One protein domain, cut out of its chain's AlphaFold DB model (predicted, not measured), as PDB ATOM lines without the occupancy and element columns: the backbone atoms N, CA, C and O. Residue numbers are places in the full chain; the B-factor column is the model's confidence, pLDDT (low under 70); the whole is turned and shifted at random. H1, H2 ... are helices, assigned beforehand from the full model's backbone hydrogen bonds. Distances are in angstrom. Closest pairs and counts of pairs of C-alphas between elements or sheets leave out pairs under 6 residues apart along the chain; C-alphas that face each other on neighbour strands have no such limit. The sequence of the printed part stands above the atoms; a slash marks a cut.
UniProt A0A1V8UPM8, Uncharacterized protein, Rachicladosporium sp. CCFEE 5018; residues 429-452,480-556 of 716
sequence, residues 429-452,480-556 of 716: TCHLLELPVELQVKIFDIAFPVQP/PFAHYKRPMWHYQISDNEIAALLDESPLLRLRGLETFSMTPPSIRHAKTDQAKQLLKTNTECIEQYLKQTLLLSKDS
ATOM      1  N   THR A 429     309.920 239.828 267.244       30.56
ATOM      2  CA  THR A 429     309.626 241.257 267.017       30.56
ATOM      3  C   THR A 429     309.125 241.454 265.585       30.56
ATOM      4  O   THR A 429     309.875 241.178 264.656       30.56
ATOM      5  N   CYS A 430     307.902 241.960 265.393       32.47
ATOM      6  CA  CYS A 430     307.421 242.398 264.075       32.47
ATOM      7  C   CYS A 430     307.609 243.913 263.911       32.47
ATOM      8  O   CYS A 430     307.193 244.703 264.768       32.47
ATOM      9  N   HIS A 431     308.230 244.328 262.809       36.75
ATOM     10  CA  HIS A 431     308.474 245.724 262.468       36.75
ATOM     11  C   HIS A 431     307.445 246.270 261.467       36.75
ATOM     12  O   HIS A 431     306.944 245.571 260.591       36.75
ATOM     13  N   LEU A 432     307.189 247.582 261.524       36.41
ATOM     14  CA  LEU A 432     306.207 248.272 260.669       36.41
ATOM     15  C   LEU A 432     306.424 248.071 259.151       36.41
ATOM     16  O   LEU A 432     305.490 248.214 258.368       36.41
ATOM     17  N   LEU A 433     307.659 247.759 258.743       35.03
ATOM     18  CA  LEU A 433     308.074 247.524 257.355       35.03
ATOM     19  C   LEU A 433     307.767 246.101 256.847       35.03
ATOM     20  O   LEU A 433     307.904 245.854 255.651       35.03
ATOM     21  N   GLU A 434     307.366 245.188 257.733       33.09
ATOM     22  CA  GLU A 434     307.078 243.771 257.443       33.09
ATOM     23  C   GLU A 434     305.571 243.508 257.264       33.09
ATOM     24  O   GLU A 434     305.167 242.446 256.797       33.09
ATOM     25  N   LEU A 435     304.724 244.491 257.593       40.94
ATOM     26  CA  LEU A 435     303.284 244.434 257.347       40.94
ATOM     27  C   LEU A 435     302.974 244.455 255.835       40.94
ATOM     28  O   LEU A 435     303.696 245.111 255.081       40.94
ATOM     29  N   PRO A 436     301.861 243.846 255.379       40.66
ATOM     30  CA  PRO A 436     301.357 244.011 254.014       40.66
ATOM     31  C   PRO A 436     301.250 245.482 253.588       40.66
ATOM     32  O   PRO A 436     300.932 246.356 254.401       40.66
ATOM     33  N   VAL A 437     301.487 245.768 252.305       38.25
ATOM     34  CA  VAL A 437     301.575 247.146 251.780       38.25
ATOM     35  C   VAL A 437     300.281 247.927 252.025       38.25
ATOM     36  O   VAL A 437     300.323 249.116 252.323       38.25
ATOM     37  N   GLU A 438     299.130 247.261 251.998       39.69
ATOM     38  CA  GLU A 438     297.804 247.829 252.255       39.69
ATOM     39  C   GLU A 438     297.639 248.280 253.716       39.69
ATOM     40  O   GLU A 438     296.940 249.256 253.997       39.69
ATOM     41  N   LEU A 439     298.295 247.584 254.651       43.31
ATOM     42  CA  LEU A 439     298.353 247.949 256.067       43.31
ATOM     43  C   LEU A 439     299.361 249.077 256.300       43.31
ATOM     44  O   LEU A 439     299.027 250.034 256.999       43.31
ATOM     45  N   GLN A 440     300.535 249.031 255.657       45.53
ATOM     46  CA  GLN A 440     301.489 250.146 255.690       45.53
ATOM     47  C   GLN A 440     300.841 251.435 255.160       45.53
ATOM     48  O   GLN A 440     300.854 252.452 255.850       45.53
ATOM     49  N   VAL A 441     300.204 251.386 253.984       46.75
ATOM     50  CA  VAL A 441     299.502 252.528 253.373       46.75
ATOM     51  C   VAL A 441     298.418 253.076 254.300       46.75
ATOM     52  O   VAL A 441     298.382 254.284 254.501       46.75
ATOM     53  N   LYS A 442     297.603 252.231 254.946       51.31
ATOM     54  CA  LYS A 442     296.603 252.712 255.920       51.31
ATOM     55  C   LYS A 442     297.223 253.385 257.146       51.31
ATOM     56  O   LYS A 442     296.684 254.386 257.610       51.31
ATOM     57  N   ILE A 443     298.347 252.886 257.661       48.22
ATOM     58  CA  ILE A 443     299.070 253.522 258.779       48.22
ATOM     59  C   ILE A 443     299.691 254.860 258.336       48.22
ATOM     60  O   ILE A 443     299.696 255.823 259.105       48.22
ATOM     61  N   PHE A 444     300.144 254.967 257.084       49.88
ATOM     62  CA  PHE A 444     300.569 256.236 256.489       49.88
ATOM     63  C   PHE A 444     299.395 257.209 256.266       49.88
ATOM     64  O   PHE A 444     299.534 258.378 256.612       49.88
ATOM     65  N   ASP A 445     298.236 256.767 255.772       48.47
ATOM     66  CA  ASP A 445     297.036 257.612 255.643       48.47
ATOM     67  C   ASP A 445     296.582 258.155 257.013       48.47
ATOM     68  O   ASP A 445     296.277 259.341 257.146       48.47
ATOM     69  N   ILE A 446     296.618 257.305 258.047       48.97
ATOM     70  CA  ILE A 446     296.363 257.658 259.453       48.97
ATOM     71  C   ILE A 446     297.356 258.720 259.958       48.97
ATOM     72  O   ILE A 446     296.951 259.699 260.585       48.97
ATOM     73  N   ALA A 447     298.651 258.569 259.659       42.56
ATOM     74  CA  ALA A 447     299.682 259.526 260.071       42.56
ATOM     75  C   ALA A 447     299.662 260.849 259.278       42.56
ATOM     76  O   ALA A 447     300.170 261.869 259.759       42.56
ATOM     77  N   PHE A 448     299.078 260.844 258.076       46.72
ATOM     78  CA  PHE A 448     299.043 261.967 257.138       46.72
ATOM     79  C   PHE A 448     297.618 262.214 256.591       46.72
ATOM     80  O   PHE A 448     297.408 262.134 255.380       46.72
ATOM     81  N   PRO A 449     296.636 262.605 257.433       40.38
ATOM     82  CA  PRO A 449     295.233 262.761 257.019       40.38
ATOM     83  C   PRO A 449     294.989 263.909 256.017       40.38
ATOM     84  O   PRO A 449     293.889 264.054 255.483       40.38
ATOM     85  N   VAL A 450     296.013 264.723 255.731       39.75
ATOM     86  CA  VAL A 450     296.003 265.760 254.692       39.75
ATOM     87  C   VAL A 450     297.029 265.410 253.612       39.75
ATOM     88  O   VAL A 450     298.173 265.857 253.659       39.75
ATOM     89  N   GLN A 451     296.602 264.631 252.614       37.28
ATOM     90  CA  GLN A 451     297.340 264.427 251.365       37.28
ATOM     91  C   GLN A 451     296.554 264.951 250.148       37.28
ATOM     92  O   GLN A 451     295.551 264.339 249.762       37.28
ATOM     93  N   PRO A 452     297.021 266.016 249.464       31.72
ATOM     94  CA  PRO A 452     296.963 266.037 248.003       31.72
ATOM     95  C   PRO A 452     297.803 264.868 247.444       31.72
ATOM     96  O   PRO A 452     298.737 264.418 248.100       31.72
ATOM     97  N   PRO A 480     288.408 259.863 252.647       31.64
ATOM     98  CA  PRO A 480     287.614 259.260 253.733       31.64
ATOM     99  C   PRO A 480     288.009 259.611 255.180       31.64
ATOM    100  O   PRO A 480     287.148 259.548 256.046       31.64
ATOM    101  N   PHE A 481     289.233 260.071 255.456       43.22
ATOM    102  CA  PHE A 481     289.660 260.530 256.792       43.22
ATOM    103  C   PHE A 481     289.275 262.000 257.102       43.22
ATOM    104  O   PHE A 481     289.943 262.688 257.872       43.22
ATOM    105  N   ALA A 482     288.187 262.497 256.500       42.72
ATOM    106  CA  ALA A 482     287.804 263.916 256.411       42.72
ATOM    107  C   ALA A 482     287.626 264.674 257.745       42.72
ATOM    108  O   ALA A 482     287.541 265.905 257.746       42.72
ATOM    109  N   HIS A 483     287.540 263.961 258.868       49.53
ATOM    110  CA  HIS A 483     287.338 264.539 260.196       49.53
ATOM    111  C   HIS A 483     288.636 265.120 260.792       49.53
ATOM    112  O   HIS A 483     288.591 266.158 261.454       49.53
ATOM    113  N   TYR A 484     289.804 264.545 260.481       56.53
ATOM    114  CA  TYR A 484     291.089 264.949 261.067       56.53
ATOM    115  C   TYR A 484     291.834 265.989 260.222       56.53
ATOM    116  O   TYR A 484     292.859 265.722 259.601       56.53
ATOM    117  N   LYS A 485     291.357 267.239 260.255       71.88
ATOM    118  CA  LYS A 485     291.982 268.390 259.562       71.88
ATOM    119  C   LYS A 485     293.365 268.817 260.105       71.88
ATOM    120  O   LYS A 485     293.851 269.889 259.743       71.88
ATOM    121  N   ARG A 486     293.986 268.056 261.011       83.88
ATOM    122  CA  ARG A 486     295.226 268.424 261.717       83.88
ATOM    123  C   ARG A 486     296.240 267.270 261.676       83.88
ATOM    124  O   ARG A 486     295.857 266.145 261.985       83.88
ATOM    125  N   PRO A 487     297.524 267.526 261.357       87.12
ATOM    126  CA  PRO A 487     298.579 266.516 261.445       87.12
ATOM    127  C   PRO A 487     298.861 266.058 262.882       87.12
ATOM    128  O   PRO A 487     298.823 266.874 263.806       87.12
ATOM    129  N   MET A 488     299.258 264.791 263.059       90.25
ATOM    130  CA  MET A 488     299.545 264.180 264.374       90.25
ATOM    131  C   MET A 488     300.733 264.801 265.139       90.25
ATOM    132  O   MET A 488     301.040 264.378 266.246       90.25
ATOM    133  N   TRP A 489     301.435 265.779 264.565       93.00
ATOM    134  CA  TRP A 489     302.546 266.494 265.206       93.00
ATOM    135  C   TRP A 489     302.193 267.944 265.596       93.00
ATOM    136  O   TRP A 489     303.073 268.698 266.007       93.00
ATOM    137  N   HIS A 490     300.922 268.354 265.463       93.94
ATOM    138  CA  HIS A 490     300.427 269.695 265.834       93.94
ATOM    139  C   HIS A 490     299.547 269.721 267.101       93.94
ATOM    140  O   HIS A 490     299.228 270.800 267.593       93.94
ATOM    141  N   TYR A 491     299.117 268.566 267.611       95.88
ATOM    142  CA  TYR A 491     298.251 268.428 268.788       95.88
ATOM    143  C   TYR A 491     298.418 267.030 269.393       95.88
ATOM    144  O   TYR A 491     298.915 266.128 268.720       95.88
ATOM    145  N   GLN A 492     298.023 266.854 270.653       96.25
ATOM    146  CA  GLN A 492     297.900 265.535 271.274       96.25
ATOM    147  C   GLN A 492     296.542 264.931 270.891       96.25
ATOM    148  O   GLN A 492     295.533 265.632 270.966       96.25
ATOM    149  N   ILE A 493     296.532 263.669 270.465       94.00
ATOM    150  CA  ILE A 493     295.319 262.933 270.086       94.00
ATOM    151  C   ILE A 493     294.729 262.296 271.352       94.00
ATOM    152  O   ILE A 493     295.469 261.730 272.158       94.00
ATOM    153  N   SER A 494     293.415 262.400 271.543       95.44
ATOM    154  CA  SER A 494     292.703 261.767 272.663       95.44
ATOM    155  C   SER A 494     292.301 260.316 272.369       95.44
ATOM    156  O   SER A 494     292.142 259.934 271.212       95.44
ATOM    157  N   ASP A 495     292.063 259.505 273.404       92.19
ATOM    158  CA  ASP A 495     291.704 258.084 273.242       92.19
ATOM    159  C   ASP A 495     290.430 257.877 272.400       92.19
ATOM    160  O   ASP A 495     290.352 256.946 271.604       92.19
ATOM    161  N   ASN A 496     289.460 258.795 272.502       92.06
ATOM    162  CA  ASN A 496     288.253 258.801 271.665       92.06
ATOM    163  C   ASN A 496     288.571 259.057 270.183       92.06
ATOM    164  O   ASN A 496     287.926 258.493 269.299       92.06
ATOM    165  N   GLU A 497     289.558 259.909 269.902       92.19
ATOM    166  CA  GLU A 497     290.014 260.162 268.537       92.19
ATOM    167  C   GLU A 497     290.813 258.968 268.001       92.19
ATOM    168  O   GLU A 497     290.595 258.578 266.857       92.19
ATOM    169  N   ILE A 498     291.653 258.326 268.825       93.44
ATOM    170  CA  ILE A 498     292.352 257.073 268.480       93.44
ATOM    171  C   ILE A 498     291.343 255.956 268.177       93.44
ATOM    172  O   ILE A 498     291.479 255.270 267.163       93.44
ATOM    173  N   ALA A 499     290.296 255.815 268.992       90.12
ATOM    174  CA  ALA A 499     289.216 254.861 268.757       90.12
ATOM    175  C   ALA A 499     288.520 255.113 267.408       90.12
ATOM    176  O   ALA A 499     288.413 254.195 266.600       90.12
ATOM    177  N   ALA A 500     288.130 256.357 267.113       88.69
ATOM    178  CA  ALA A 500     287.499 256.725 265.839       88.69
ATOM    179  C   ALA A 500     288.456 256.712 264.624       88.69
ATOM    180  O   ALA A 500     288.008 256.669 263.481       88.69
ATOM    181  N   LEU A 501     289.772 256.762 264.851       86.38
ATOM    182  CA  LEU A 501     290.832 256.652 263.838       86.38
ATOM    183  C   LEU A 501     291.159 255.187 263.496       86.38
ATOM    184  O   LEU A 501     291.652 254.899 262.404       86.38
ATOM    185  N   LEU A 502     290.881 254.271 264.428       88.69
ATOM    186  CA  LEU A 502     291.054 252.824 264.285       88.69
ATOM    187  C   LEU A 502     289.733 252.068 264.057       88.69
ATOM    188  O   LEU A 502     289.775 250.860 263.822       88.69
ATOM    189  N   ASP A 503     288.584 252.743 264.081       85.94
ATOM    190  CA  ASP A 503     287.297 252.141 263.727       85.94
ATOM    191  C   ASP A 503     287.312 251.608 262.280       85.94
ATOM    192  O   ASP A 503     288.028 252.106 261.407       85.94
ATOM    193  N   GLU A 504     286.603 250.502 262.053       77.12
ATOM    194  CA  GLU A 504     286.693 249.631 260.866       77.12
ATOM    195  C   GLU A 504     288.120 249.153 260.469       77.12
ATOM    196  O   GLU A 504     288.284 248.454 259.458       77.12
ATOM    197  N   SER A 505     289.178 249.471 261.231       84.31
ATOM    198  CA  SER A 505     290.556 249.172 260.833       84.31
ATOM    199  C   SER A 505     290.847 247.666 260.856       84.31
ATOM    200  O   SER A 505     290.629 247.002 261.875       84.31
ATOM    201  N   PRO A 506     291.419 247.093 259.775       78.44
ATOM    202  CA  PRO A 506     291.779 245.676 259.741       78.44
ATOM    203  C   PRO A 506     292.860 245.311 260.770       78.44
ATOM    204  O   PRO A 506     292.963 244.138 261.116       78.44
ATOM    205  N   LEU A 507     293.608 246.291 261.303       81.19
ATOM    206  CA  LEU A 507     294.548 246.078 262.408       81.19
ATOM    207  C   LEU A 507     293.866 245.419 263.612       81.19
ATOM    208  O   LEU A 507     294.402 244.454 264.138       81.19
ATOM    209  N   LEU A 508     292.654 245.849 263.990       84.50
ATOM    210  CA  LEU A 508     291.931 245.334 265.166       84.50
ATOM    211  C   LEU A 508     291.529 243.845 265.057       84.50
ATOM    212  O   LEU A 508     291.059 243.257 266.034       84.50
ATOM    213  N   ARG A 509     291.721 243.230 263.879       82.56
ATOM    214  CA  ARG A 509     291.520 241.794 263.622       82.56
ATOM    215  C   ARG A 509     292.779 240.954 263.869       82.56
ATOM    216  O   ARG A 509     292.667 239.738 263.973       82.56
ATOM    217  N   LEU A 510     293.957 241.574 263.986       83.00
ATOM    218  CA  LEU A 510     295.242 240.907 264.236       83.00
ATOM    219  C   LEU A 510     295.409 240.573 265.733       83.00
ATOM    220  O   LEU A 510     296.330 241.051 266.390       83.00
ATOM    221  N   ARG A 511     294.470 239.800 266.293       84.31
ATOM    222  CA  ARG A 511     294.482 239.383 267.706       84.31
ATOM    223  C   ARG A 511     295.329 238.127 267.935       84.31
ATOM    224  O   ARG A 511     295.434 237.264 267.060       84.31
ATOM    225  N   GLY A 512     295.868 238.003 269.144       88.44
ATOM    226  CA  GLY A 512     296.754 236.915 269.550       88.44
ATOM    227  C   GLY A 512     298.198 237.103 269.090       88.44
ATOM    228  O   GLY A 512     298.847 236.114 268.763       88.44
ATOM    229  N   LEU A 513     298.683 238.347 269.024       88.31
ATOM    230  CA  LEU A 513     300.114 238.625 268.891       88.31
ATOM    231  C   LEU A 513     300.796 238.502 270.262       88.31
ATOM    232  O   LEU A 513     300.254 238.969 271.260       88.31
ATOM    233  N   GLU A 514     301.999 237.926 270.309       90.69
ATOM    234  CA  GLU A 514     302.820 237.891 271.533       90.69
ATOM    235  C   GLU A 514     303.398 239.273 271.868       90.69
ATOM    236  O   GLU A 514     303.457 239.676 273.030       90.69
ATOM    237  N   THR A 515     303.815 240.016 270.838       90.44
ATOM    238  CA  THR A 515     304.370 241.366 270.960       90.44
ATOM    239  C   THR A 515     303.784 242.300 269.902       90.44
ATOM    240  O   THR A 515     303.304 241.880 268.851       90.44
ATOM    241  N   PHE A 516     303.823 243.601 270.186       93.19
ATOM    242  CA  PHE A 516     303.508 244.663 269.234       93.19
ATOM    243  C   PHE A 516     304.365 245.891 269.566       93.19
ATOM    244  O   PHE A 516     304.649 246.141 270.741       93.19
ATOM    245  N   SER A 517     304.785 246.655 268.558       93.50
ATOM    246  CA  SER A 517     305.510 247.919 268.746       93.50
ATOM    247  C   SER A 517     305.334 248.847 267.542       93.50
ATOM    248  O   SER A 517     305.146 248.379 266.417       93.50
ATOM    249  N   MET A 518     305.398 250.159 267.764       92.62
ATOM    250  CA  MET A 518     305.277 251.185 266.731       92.62
ATOM    251  C   MET A 518     306.388 252.227 266.867       92.62
ATOM    252  O   MET A 518     306.368 253.098 267.734       92.62
ATOM    253  N   THR A 519     307.346 252.193 265.945       92.50
ATOM    254  CA  THR A 519     308.366 253.242 265.846       92.50
ATOM    255  C   THR A 519     307.747 254.524 265.270       92.50
ATOM    256  O   THR A 519     307.189 254.466 264.170       92.50
ATOM    257  N   PRO A 520     307.867 255.694 265.930       88.06
ATOM    258  CA  PRO A 520     307.354 256.949 265.384       88.06
ATOM    259  C   PRO A 520     308.069 257.309 264.068       88.06
ATOM    260  O   PRO A 520     309.304 257.262 264.005       88.06
ATOM    261  N   PRO A 521     307.334 257.677 263.002       82.75
ATOM    262  CA  PRO A 521     307.926 257.946 261.694       82.75
ATOM    263  C   PRO A 521     308.812 259.203 261.701       82.75
ATOM    264  O   PRO A 521     308.519 260.205 262.350       82.75
ATOM    265  N   SER A 522     309.888 259.190 260.910       85.81
ATOM    266  CA  SER A 522     310.797 260.338 260.764       85.81
ATOM    267  C   SER A 522     310.207 261.397 259.815       85.81
ATOM    268  O   SER A 522     310.506 261.436 258.618       85.81
ATOM    269  N   ILE A 523     309.309 262.240 260.335       83.38
ATOM    270  CA  ILE A 523     308.562 263.232 259.547       83.38
ATOM    271  C   ILE A 523     309.347 264.548 259.417       83.38
ATOM    272  O   ILE A 523     309.481 265.300 260.379       83.38
ATOM    273  N   ARG A 524     309.777 264.899 258.193       84.38
ATOM    274  CA  ARG A 524     310.489 266.168 257.890       84.38
ATOM    275  C   ARG A 524     309.732 267.441 258.305       84.38
ATOM    276  O   ARG A 524     310.349 268.477 258.525       84.38
ATOM    277  N   HIS A 525     308.402 267.374 258.364       82.81
ATOM    278  CA  HIS A 525     307.527 268.497 258.709       82.81
ATOM    279  C   HIS A 525     307.392 268.719 260.225       82.81
ATOM    280  O   HIS A 525     307.050 269.825 260.639       82.81
ATOM    281  N   ALA A 526     307.760 267.737 261.058       88.38
ATOM    282  CA  ALA A 526     307.938 267.912 262.499       88.38
ATOM    283  C   ALA A 526     309.277 268.630 262.779       88.38
ATOM    284  O   ALA A 526     310.210 268.068 263.351       88.38
ATOM    285  N   LYS A 527     309.402 269.876 262.293       91.00
ATOM    286  CA  LYS A 527     310.654 270.656 262.321       91.00
ATOM    287  C   LYS A 527     311.106 270.961 263.764       91.00
ATOM    288  O   LYS A 527     312.293 270.844 264.064       91.00
ATOM    289  N   THR A 528     310.173 271.309 264.657       96.00
ATOM    290  CA  THR A 528     310.445 271.615 266.076       96.00
ATOM    291  C   THR A 528     310.505 270.354 266.938       96.00
ATOM    292  O   THR A 528     309.836 269.361 266.652       96.00
ATOM    293  N   ASP A 529     311.266 270.386 268.031       95.00
ATOM    294  CA  ASP A 529     311.366 269.234 268.939       95.00
ATOM    295  C   ASP A 529     310.054 268.951 269.682       95.00
ATOM    296  O   ASP A 529     309.709 267.791 269.877       95.00
ATOM    297  N   GLN A 530     309.243 269.982 269.949       96.12
ATOM    298  CA  GLN A 530     307.865 269.822 270.426       96.12
ATOM    299  C   GLN A 530     307.000 269.016 269.440       96.12
ATOM    300  O   GLN A 530     306.245 268.146 269.864       96.12
ATOM    301  N   ALA A 531     307.119 269.253 268.127       93.44
ATOM    302  CA  ALA A 531     306.374 268.494 267.121       93.44
ATOM    303  C   ALA A 531     306.849 267.031 267.035       93.44
ATOM    304  O   ALA A 531     306.030 266.122 266.902       93.44
ATOM    305  N   LYS A 532     308.160 266.784 267.172       94.06
ATOM    306  CA  LYS A 532     308.733 265.424 267.255       94.06
ATOM    307  C   LYS A 532     308.262 264.699 268.519       94.06
ATOM    308  O   LYS A 532     307.933 263.518 268.455       94.06
ATOM    309  N   GLN A 533     308.193 265.408 269.646       96.00
ATOM    310  CA  GLN A 533     307.702 264.882 270.918       96.00
ATOM    311  C   GLN A 533     306.207 264.550 270.845       96.00
ATOM    312  O   GLN A 533     305.839 263.437 271.198       96.00
ATOM    313  N   LEU A 534     305.366 265.444 270.309       95.88
ATOM    314  CA  LEU A 534     303.939 265.172 270.077       95.88
ATOM    315  C   LEU A 534     303.731 263.957 269.163       95.88
ATOM    316  O   LEU A 534     302.935 263.082 269.486       95.88
ATOM    317  N   LEU A 535     304.485 263.859 268.064       95.19
ATOM    318  CA  LEU A 535     304.426 262.704 267.165       95.19
ATOM    319  C   LEU A 535     304.815 261.399 267.873       95.19
ATOM    320  O   LEU A 535     304.154 260.377 267.678       95.19
ATOM    321  N   LYS A 536     305.868 261.433 268.699       95.94
ATOM    322  CA  LYS A 536     306.289 260.294 269.517       95.94
ATOM    323  C   LYS A 536     305.186 259.895 270.503       95.94
ATOM    324  O   LYS A 536     304.739 258.757 270.445       95.94
ATOM    325  N   THR A 537     304.700 260.826 271.323       96.75
ATOM    326  CA  THR A 537     303.652 260.567 272.322       96.75
ATOM    327  C   THR A 537     302.364 260.050 271.684       96.75
ATOM    328  O   THR A 537     301.813 259.063 272.154       96.75
ATOM    329  N   ASN A 538     301.918 260.625 270.564       96.69
ATOM    330  CA  ASN A 538     300.742 260.124 269.848       96.69
ATOM    331  C   ASN A 538     300.967 258.718 269.263       96.69
ATOM    332  O   ASN A 538     300.042 257.909 269.259       96.69
ATOM    333  N   THR A 539     302.188 258.390 268.820       95.12
ATOM    334  CA  THR A 539     302.531 257.018 268.404       95.12
ATOM    335  C   THR A 539     302.488 256.058 269.595       95.12
ATOM    336  O   THR A 539     301.918 254.979 269.477       95.12
ATOM    337  N   GLU A 540     303.017 256.461 270.754       95.69
ATOM    338  CA  GLU A 540     302.988 255.675 271.997       95.69
ATOM    339  C   GLU A 540     301.545 255.442 272.495       95.69
ATOM    340  O   GLU A 540     301.217 254.329 272.904       95.69
ATOM    341  N   CYS A 541     300.653 256.435 272.391       96.06
ATOM    342  CA  CYS A 541     299.226 256.278 272.705       96.06
ATOM    343  C   CYS A 541     298.515 255.313 271.737       96.06
ATOM    344  O   CYS A 541     297.794 254.421 272.185       96.06
ATOM    345  N   ILE A 542     298.749 255.434 270.422       95.00
ATOM    346  CA  ILE A 542     298.181 254.512 269.419       95.00
ATOM    347  C   ILE A 542     298.717 253.085 269.629       95.00
ATOM    348  O   ILE A 542     297.951 252.123 269.537       95.00
ATOM    349  N   GLU A 543     299.998 252.930 269.979       95.81
ATOM    350  CA  GLU A 543     300.592 251.633 270.314       95.81
ATOM    351  C   GLU A 543     299.933 251.010 271.552       95.81
ATOM    352  O   GLU A 543     299.588 249.829 271.530       95.81
ATOM    353  N   GLN A 544     299.720 251.787 272.619       95.94
ATOM    354  CA  GLN A 544     299.059 251.314 273.840       95.94
ATOM    355  C   GLN A 544     297.602 250.908 273.585       95.94
ATOM    356  O   GLN A 544     297.185 249.840 274.038       95.94
ATOM    357  N   TYR A 545     296.848 251.701 272.817       94.75
ATOM    358  CA  TYR A 545     295.474 251.370 272.427       94.75
ATOM    359  C   TYR A 545     295.419 250.078 271.595       94.75
ATOM    360  O   TYR A 545     294.619 249.181 271.868       94.75
ATOM    361  N   LEU A 546     296.314 249.930 270.611       94.38
ATOM    362  CA  LEU A 546     296.404 248.699 269.824       94.38
ATOM    363  C   LEU A 546     296.819 247.507 270.694       94.38
ATOM    364  O   LEU A 546     296.181 246.462 270.598       94.38
ATOM    365  N   LYS A 547     297.789 247.645 271.606       95.19
ATOM    366  CA  LYS A 547     298.192 246.566 272.530       95.19
ATOM    367  C   LYS A 547     297.020 245.993 273.330       95.19
ATOM    368  O   LYS A 547     296.934 244.773 273.455       95.19
ATOM    369  N   GLN A 548     296.089 246.834 273.785       93.31
ATOM    370  CA  GLN A 548     294.874 246.393 274.489       93.31
ATOM    371  C   GLN A 548     293.946 245.510 273.634       93.31
ATOM    372  O   GLN A 548     293.145 244.767 274.194       93.31
ATOM    373  N   THR A 549     294.048 245.562 272.299       89.56
ATOM    374  CA  THR A 549     293.262 244.720 271.378       89.56
ATOM    375  C   THR A 549     294.071 243.554 270.802       89.56
ATOM    376  O   THR A 549     293.570 242.432 270.746       89.56
ATOM    377  N   LEU A 550     295.304 243.803 270.348       91.94
ATOM    378  CA  LEU A 550     296.100 242.840 269.576       91.94
ATOM    379  C   LEU A 550     296.737 241.750 270.450       91.94
ATOM    380  O   LEU A 550     296.862 240.610 270.004       91.94
ATOM    381  N   LEU A 551     297.084 242.076 271.702       93.25
ATOM    382  CA  LEU A 551     297.665 241.127 272.663       93.25
ATOM    383  C   LEU A 551     296.596 240.300 273.413       93.25
ATOM    384  O   LEU A 551     296.927 239.497 274.283       93.25
ATOM    385  N   LEU A 552     295.306 240.481 273.102       89.38
ATOM    386  CA  LEU A 552     294.248 239.608 273.616       89.38
ATOM    387  C   LEU A 552     294.366 238.222 272.976       89.38
ATOM    388  O   LEU A 552     294.479 238.114 271.754       89.38
ATOM    389  N   SER A 553     294.254 237.162 273.785       83.56
ATOM    390  CA  SER A 553     294.152 235.797 273.258       83.56
ATOM    391  C   SER A 553     292.972 235.671 272.288       83.56
ATOM    392  O   SER A 553     291.894 236.240 272.512       83.56
ATOM    393  N   LYS A 554     293.171 234.868 271.236       76.00
ATOM    394  CA  LYS A 554     292.133 234.483 270.271       76.00
ATOM    395  C   LYS A 554     290.940 233.813 270.967       76.00
ATOM    396  O   LYS A 554     289.814 234.024 270.539       76.00
ATOM    397  N   ASP A 555     291.169 233.132 272.091       75.19
ATOM    398  CA  ASP A 555     290.142 232.410 272.862       75.19
ATOM    399  C   ASP A 555     289.357 233.306 273.843       75.19
ATOM    400  O   ASP A 555     288.587 232.828 274.682       75.19
ATOM    401  N   SER A 556     289.563 234.628 273.799       62.50
ATOM    402  CA  SER A 556     288.821 235.559 274.650       62.50
ATOM    403  C   SER A 556     287.346 235.646 274.224       62.50
ATOM    404  O   SER A 556     287.024 235.940 273.074       62.50
TER     405      SER A 556
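This is residues 429 to 452 and 480 to 556 of the 716 residues of an uncharacterized protein of Rachicladosporium sp. CCFEE 5018 (UniProt A0A1V8UPM8). One long helix, H4, runs along the longest axis, with short helices H2 and H3 packed on it and H1 set off from it; the link of residues 510 to 528 folds back alongside H4. The printed part has 101 residues, all helix in class, with H1, H2, H3 and H4 in chain order, no named strand, and under half of the residues in helices. It is compact, radius of gyration of the C-alphas 13.7 A, spanning 43 by 27 by 26 A.

H1, residues 437 to 447, is apart from H4, residues 529 to 550. H2, residues 495 to 502, touches residues 541 to 545 of H4 alone, about perpendicular at 73 degrees; the closest C-alphas, of Ile 498 and Ile 542, are 6.4 A apart. H3, residues 506 to 509, touches residues 546 to 550 of H4 alone; the closest C-alphas, of Leu 508 and Thr 549, are 6.4 A apart. Every O i to N i+4 pair is within hydrogen-bond range in H1 and H2, 17 of 18 in H4; H3 is too short for one.

H1, 15.0 A long, begins at C-alpha 437 (301.575, 247.146, 251.780). H4, 30.5 A long, ends at C-alpha 550 (296.100, 242.840, 269.576).

Residues 453 to 479 are not printed, a 12.9 A gap between C-alphas 452 and 480. H3 to H4 is a long link. Residues 429 to 452, 480 to 484 and 556 have pLDDT under 70.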